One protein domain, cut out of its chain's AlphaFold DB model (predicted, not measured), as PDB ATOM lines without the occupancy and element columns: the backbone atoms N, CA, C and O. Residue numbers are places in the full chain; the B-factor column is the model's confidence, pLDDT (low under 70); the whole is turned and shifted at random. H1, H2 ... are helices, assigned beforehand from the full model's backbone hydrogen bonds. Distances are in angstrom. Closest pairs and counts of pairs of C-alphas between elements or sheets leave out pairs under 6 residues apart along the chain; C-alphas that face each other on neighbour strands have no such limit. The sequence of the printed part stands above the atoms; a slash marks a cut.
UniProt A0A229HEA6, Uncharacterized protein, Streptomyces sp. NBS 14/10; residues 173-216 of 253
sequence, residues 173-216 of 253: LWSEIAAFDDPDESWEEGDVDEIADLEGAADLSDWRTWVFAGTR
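What this domain is: This is residues 173 to 216 of the 253 residues of an uncharacterized protein of Streptomyces sp. NBS 14/10 (UniProt A0A229HEA6). Three short helices sit among loops: H1 lies between H2 on one side and H3 on another, and the stretch of residues 179 to 190 swings out from H1 in a wide loop and comes back to H2. The link from H2 to H3, residues 197 to 206, passes by the first printed residue, Leu 173, on its way. The printed part has 44 residues, with three named helices in the order H1, H2, H3 and no named strand; the class is all helix, though under half of the residues, 20 of the 44, are in named elements. It is compact, with a radius of gyration of the C-alphas of 9.7 A, and it is rounded, with spans of 23 by 23 by 16 A.

Where its parts are: Begin at Leu 173, then find C-alpha 174 at (5.360, 13.120, 4.642), where H1 starts; H1 takes residues 174 to 178, five residues. Go on through residues 179 to 190, a stretch with no named element, until you reach C-alpha 191 at (17.081, 13.117, 6.520). There H2 begins, and it runs over residues 191 to 196, 8.5 A from first to last C-alpha. After residues 197 to 206 comes H3, residues 207 to 215, the longest helix, 13.1 A from first to last C-alpha. Its last C-alpha, that of Thr 215, is at (1.623, 12.553, 19.481), and Arg 216 follows it.

How they stand to each other: Start from H1, which touches both other helices. Look first at H1 and H2: they touch, and their closest C-alphas, those of Ala 178 and Ala 196, are 5.4 A apart. Their centres are 8.6 A apart. Turn next to H1 and H3, which only just touch, with 3 pairs of C-alphas within 8 A. The closest C-alphas of these two are those of Ile 177 and Phe 212, 6.6 A apart, and the centres are 10.6 A apart. H2 and H3, though they follow each other along the chain, are apart. On the backbone atoms of H1, H2 and H3 you will find every O i to N i+4 pair within hydrogen-bond range.

The domain as a whole: The two C-alphas farthest apart are those of Glu 189 and Arg 216, at 25.6 A; the first and last printed C-alphas, those of Leu 173 and Arg 216, are 13.0 A apart. The printed part has no cut. The link from H1 to H2, 12 residues, is long, and its C-alphas lie 6 to 14 A from the mean of the C-alphas; the link from H2 to H3, 10 residues, is short. In the B-factor column of this model the mean pLDDT of the printed part is 86.2, and no printed residue is under 70.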
ATOM      1  N   LEU A 173       0.850  12.970   6.462       94.50
ATOM      2  CA  LEU A 173       1.582  13.282   5.240       94.50
ATOM      3  C   LEU A 173       3.084  13.313   5.526       94.50
ATOM      4  O   LEU A 173       3.503  13.725   6.609       94.50
ATOM      5  N   TRP A 174       3.902  12.985   4.527       93.06
ATOM      6  CA  TRP A 174       5.360  13.120   4.642       93.06
ATOM      7  C   TRP A 174       5.801  14.540   5.008       93.06
ATOM      8  O   TRP A 174       6.682  14.716   5.844       93.06
ATOM      9  N   SER A 175       5.111  15.562   4.493       91.62
ATOM     10  CA  SER A 175       5.363  16.963   4.850       91.62
ATOM     11  C   SER A 175       5.076  17.290   6.320       91.62
ATOM     12  O   SER A 175       5.684  18.199   6.876       91.62
ATOM     13  N   GLU A 176       4.118  16.596   6.944       92.50
ATOM     14  CA  GLU A 176       3.826  16.771   8.372       92.50
ATOM     15  C   GLU A 176       4.908  16.112   9.225       92.50
ATOM     16  O   GLU A 176       5.338  16.702  10.212       92.50
ATOM     17  N   ILE A 177       5.385  14.934   8.806       90.94
ATOM     18  CA  ILE A 177       6.494  14.238   9.464       90.94
ATOM     19  C   ILE A 177       7.776  15.061   9.350       90.94
ATOM     20  O   ILE A 177       8.410  15.303  10.364       90.94
ATOM     21  N   ALA A 178       8.133  15.565   8.167       89.12
ATOM     22  CA  ALA A 178       9.337  16.385   7.982       89.12
ATOM     23  C   ALA A 178       9.323  17.685   8.814       89.12
ATOM     24  O   ALA A 178      10.375  18.208   9.174       89.12
ATOM     25  N   ALA A 179       8.135  18.215   9.120       89.06
ATOM     26  CA  ALA A 179       7.964  19.392   9.972       89.06
ATOM     27  C   ALA A 179       7.925  19.064  11.477       89.06
ATOM     28  O   ALA A 179       7.934  19.984  12.297       89.06
ATOM     29  N   PHE A 180       7.841  17.782  11.841       87.25
ATOM     30  CA  PHE A 180       7.833  17.328  13.223       87.25
ATOM     31  C   PHE A 180       9.264  17.276  13.769       87.25
ATOM     32  O   PHE A 180      10.141  16.613  13.217       87.25
ATOM     33  N   ASP A 181       9.490  17.999  14.861       80.38
ATOM     34  CA  ASP A 181      10.758  18.026  15.588       80.38
ATOM     35  C   ASP A 181      10.576  17.229  16.883       80.38
ATOM     36  O   ASP A 181       9.932  17.707  17.824       80.38
ATOM     37  N   ASP A 182      11.071  15.990  16.897       77.81
ATOM     38  CA  ASP A 182      11.051  15.153  18.093       77.81
ATOM     39  C   ASP A 182      12.177  15.601  19.044       77.81
ATOM     40  O   ASP A 182      13.353  15.523  18.677       77.81
ATOM     41  N   PRO A 183      11.860  16.072  20.266       73.69
ATOM     42  CA  PRO A 183      12.877  16.486  21.228       73.69
ATOM     43  C   PRO A 183      13.789  15.342  21.695       73.69
ATOM     44  O   PRO A 183      14.898  15.622  22.161       73.69
ATOM     45  N   ASP A 184      13.337  14.091  21.602       76.19
ATOM     46  CA  ASP A 184      14.078  12.910  22.039       76.19
ATOM     47  C   ASP A 184      14.884  12.270  20.892       76.19
ATOM     48  O   ASP A 184      15.920  11.650  21.150       76.19
ATOM     49  N   GLU A 185      14.485  12.479  19.630       73.88
ATOM     50  CA  GLU A 185      15.158  11.936  18.440       73.88
ATOM     51  C   GLU A 185      15.278  12.968  17.302       73.88
ATOM     52  O   GLU A 185      14.501  13.007  16.347       73.88
ATOM     53  N   SER A 186      16.322  13.798  17.381       78.06
ATOM     54  CA  SER A 186      16.628  14.787  16.345       78.06
ATOM     55  C   SER A 186      16.945  14.139  14.995       78.06
ATOM     56  O   SER A 186      17.624  13.116  14.927       78.06
ATOM     57  N   TRP A 187      16.548  14.806  13.914       80.19
ATOM     58  CA  TRP A 187      16.919  14.462  12.543       80.19
ATOM     59  C   TRP A 187      18.436  14.320  12.342       80.19
ATOM     60  O   TRP A 187      19.205  15.165  12.814       80.19
ATOM     61  N   GLU A 188      18.871  13.290  11.606       82.12
ATOM     62  CA  GLU A 188      20.249  13.239  11.114       82.12
ATOM     63  C   GLU A 188      20.437  14.242   9.961       82.12
ATOM     64  O   GLU A 188      19.480  14.732   9.351       82.12
ATOM     65  N   GLU A 189      21.690  14.603   9.676       80.19
ATOM     66  CA  GLU A 189      22.008  15.552   8.608       80.19
ATOM     67  C   GLU A 189      21.582  14.985   7.241       80.19
ATOM     68  O   GLU A 189      22.168  14.022   6.754       80.19
ATOM     69  N   GLY A 190      20.583  15.615   6.610       78.81
ATOM     70  CA  GLY A 190      20.064  15.250   5.285       78.81
ATOM     71  C   GLY A 190      18.736  14.482   5.290       78.81
ATOM     72  O   GLY A 190      18.045  14.501   4.275       78.81
ATOM     73  N   ASP A 191      18.324  13.902   6.421       83.31
ATOM     74  CA  ASP A 191      17.081  13.117   6.520       83.31
ATOM     75  C   ASP A 191      15.824  13.966   6.247       83.31
ATOM     76  O   ASP A 191      14.885  13.518   5.589       83.31
ATOM     77  N   VAL A 192      15.794  15.205   6.756       81.62
ATOM     78  CA  VAL A 192      14.656  16.120   6.546       81.62
ATOM     79  C   VAL A 192      14.501  16.433   5.068       81.62
ATOM     80  O   VAL A 192      13.384  16.415   4.567       81.62
ATOM     81  N   ASP A 193      15.607  16.708   4.374       83.31
ATOM     82  CA  ASP A 193      15.582  17.036   2.949       83.31
ATOM     83  C   ASP A 193      15.124  15.821   2.121       83.31
ATOM     84  O   ASP A 193      14.356  15.982   1.176       83.31
ATOM     85  N   GLU A 194      15.521  14.600   2.510       83.44
ATOM     86  CA  GLU A 194      15.083  13.357   1.858       83.44
ATOM     87  C   GLU A 194      13.573  13.114   2.011       83.44
ATOM     88  O   GLU A 194      12.906  12.745   1.043       83.44
ATOM     89  N   ILE A 195      13.017  13.349   3.203       85.56
ATOM     90  CA  ILE A 195      11.591  13.115   3.474       85.56
ATOM     91  C   ILE A 195      10.710  14.289   3.022       85.56
ATOM     92  O   ILE A 195       9.575  14.071   2.596       85.56
ATOM     93  N   ALA A 196      11.204  15.527   3.074       83.12
ATOM     94  CA  ALA A 196      10.443  16.718   2.684       83.12
ATOM     95  C   ALA A 196      10.050  16.720   1.199       83.12
ATOM     96  O   ALA A 196       9.024  17.303   0.844       83.12
ATOM     97  N   ASP A 197      10.836  16.051   0.352       87.06
ATOM     98  CA  ASP A 197      10.558  15.891  -1.077       87.06
ATOM     99  C   ASP A 197       9.551  14.759  -1.377       87.06
ATOM    100  O   ASP A 197       9.087  14.627  -2.516       87.06
ATOM    101  N   LEU A 198       9.179  13.936  -0.386       90.38
ATOM    102  CA  LEU A 198       8.174  12.887  -0.561       90.38
ATOM    103  C   LEU A 198       6.759  13.479  -0.568       90.38
ATOM    104  O   LEU A 198       6.347  14.225   0.320       90.38
ATOM    105  N   GLU A 199       5.966  13.094  -1.567       90.31
ATOM    106  CA  GLU A 199       4.581  13.542  -1.702       90.31
ATOM    107  C   GLU A 199       3.587  12.524  -1.125       90.31
ATOM    108  O   GLU A 199       3.723  11.311  -1.294       90.31
ATOM    109  N   GLY A 200       2.509  13.027  -0.516       93.06
ATOM    110  CA  GLY A 200       1.355  12.221  -0.119       93.06
ATOM    111  C   GLY A 200       1.446  11.614   1.281       93.06
ATOM    112  O   GLY A 200       2.100  12.154   2.173       93.06
ATOM    113  N   ALA A 201       0.691  10.531   1.477       93.88
ATOM    114  CA  ALA A 201       0.590   9.838   2.754       93.88
ATOM    115  C   ALA A 201       1.903   9.127   3.100       93.88
ATOM    116  O   ALA A 201       2.514   8.483   2.244       93.88
ATOM    117  N   ALA A 202       2.290   9.236   4.363       92.50
ATOM    118  CA  ALA A 202       3.448   8.583   4.925       92.50
ATOM    119  C   ALA A 202       3.295   7.062   4.939       92.50
ATOM    120  O   ALA A 202       2.183   6.527   5.020       92.50
ATOM    121  N   ASP A 203       4.426   6.364   4.873       90.75
ATOM    122  CA  ASP A 203       4.442   4.913   4.980       90.75
ATOM    123  C   ASP A 203       4.286   4.496   6.450       90.75
ATOM    124  O   ASP A 203       5.035   4.934   7.322       90.75
ATOM    125  N   LEU A 204       3.320   3.616   6.723       89.81
ATOM    126  CA  LEU A 204       3.133   3.007   8.043       89.81
ATOM    127  C   LEU A 204       4.234   1.987   8.378       89.81
ATOM    128  O   LEU A 204       4.264   1.479   9.494       89.81
ATOM    129  N   SER A 205       5.117   1.649   7.436       87.50
ATOM    130  CA  SER A 205       6.334   0.882   7.715       87.50
ATOM    131  C   SER A 205       7.468   1.742   8.289       87.50
ATOM    132  O   SER A 205       8.403   1.200   8.878       87.50
ATOM    133  N   ASP A 206       7.368   3.069   8.167       89.00
ATOM    134  CA  ASP A 206       8.350   4.010   8.693       89.00
ATOM    135  C   ASP A 206       8.092   4.297  10.179       89.00
ATOM    136  O   ASP A 206       6.977   4.624  10.594       89.00
ATOM    137  N   TRP A 207       9.129   4.168  11.007       86.38
ATOM    138  CA  TRP A 207       9.015   4.349  12.452       86.38
ATOM    139  C   TRP A 207       8.709   5.806  12.845       86.38
ATOM    140  O   TRP A 207       7.989   6.019  13.823       86.38
ATOM    141  N   ARG A 208       9.161   6.807  12.071       87.94
ATOM    142  CA  ARG A 208       8.876   8.231  12.335       87.94
ATOM    143  C   ARG A 208       7.393   8.536  12.157       87.94
ATOM    144  O   ARG A 208       6.842   9.360  12.887       87.94
ATOM    145  N   THR A 209       6.718   7.825  11.250       90.38
ATOM    146  CA  THR A 209       5.257   7.895  11.109       90.38
ATOM    147  C   THR A 209       4.560   7.528  12.415       90.38
ATOM    148  O   THR A 209       3.600   8.196  12.799       90.38
ATOM    149  N   TRP A 210       5.052   6.510  13.127       88.44
ATOM    150  CA  TRP A 210       4.472   6.053  14.392       88.44
ATOM    151  C   TRP A 210       4.753   6.984  15.557       88.44
ATOM    152  O   TRP A 210       3.855   7.224  16.361       88.44
ATOM    153  N   VAL A 211       5.959   7.540  15.622       88.19
ATOM    154  CA  VAL A 211       6.303   8.555  16.623       88.19
ATOM    155  C   VAL A 211       5.381   9.759  16.480       88.19
ATOM    156  O   VAL A 211       4.694  10.124  17.432       88.19
ATOM    157  N   PHE A 212       5.269  10.313  15.271       89.50
ATOM    158  CA  PHE A 212       4.386  11.446  15.025       89.50
ATOM    159  C   PHE A 212       2.911  11.097  15.275       89.50
ATOM    160  O   PHE A 212       2.211  11.843  15.964       89.50
ATOM    161  N   ALA A 213       2.437   9.947  14.781       88.38
ATOM    162  CA  ALA A 213       1.064   9.491  15.008       88.38
ATOM    163  C   ALA A 213       0.742   9.318  16.502       88.38
ATOM    164  O   ALA A 213      -0.372   9.638  16.912       88.38
ATOM    165  N   GLY A 214       1.709   8.881  17.314       86.00
ATOM    166  CA  GLY A 214       1.572   8.752  18.765       86.00
ATOM    167  C   GLY A 214       1.419  10.086  19.505       86.00
ATOM    168  O   GLY A 214       0.907  10.100  20.621       86.00
ATOM    169  N   THR A 215       1.806  11.211  18.892       86.44
ATOM    170  CA  THR A 215       1.623  12.553  19.481       86.44
ATOM    171  C   THR A 215       0.260  13.179  19.181       86.44
ATOM    172  O   THR A 215      -0.113  14.179  19.802       86.44
ATOM    173  N   ARG A 216      -0.490  12.623  18.222       86.69
ATOM    174  CA  ARG A 216      -1.781  13.171  17.795       86.69
ATOM    175  C   ARG A 216      -2.881  12.865  18.817       86.69
ATOM    176  O   ARG A 216      -2.876  11.791  19.421       86.69
TER     177      ARG A 216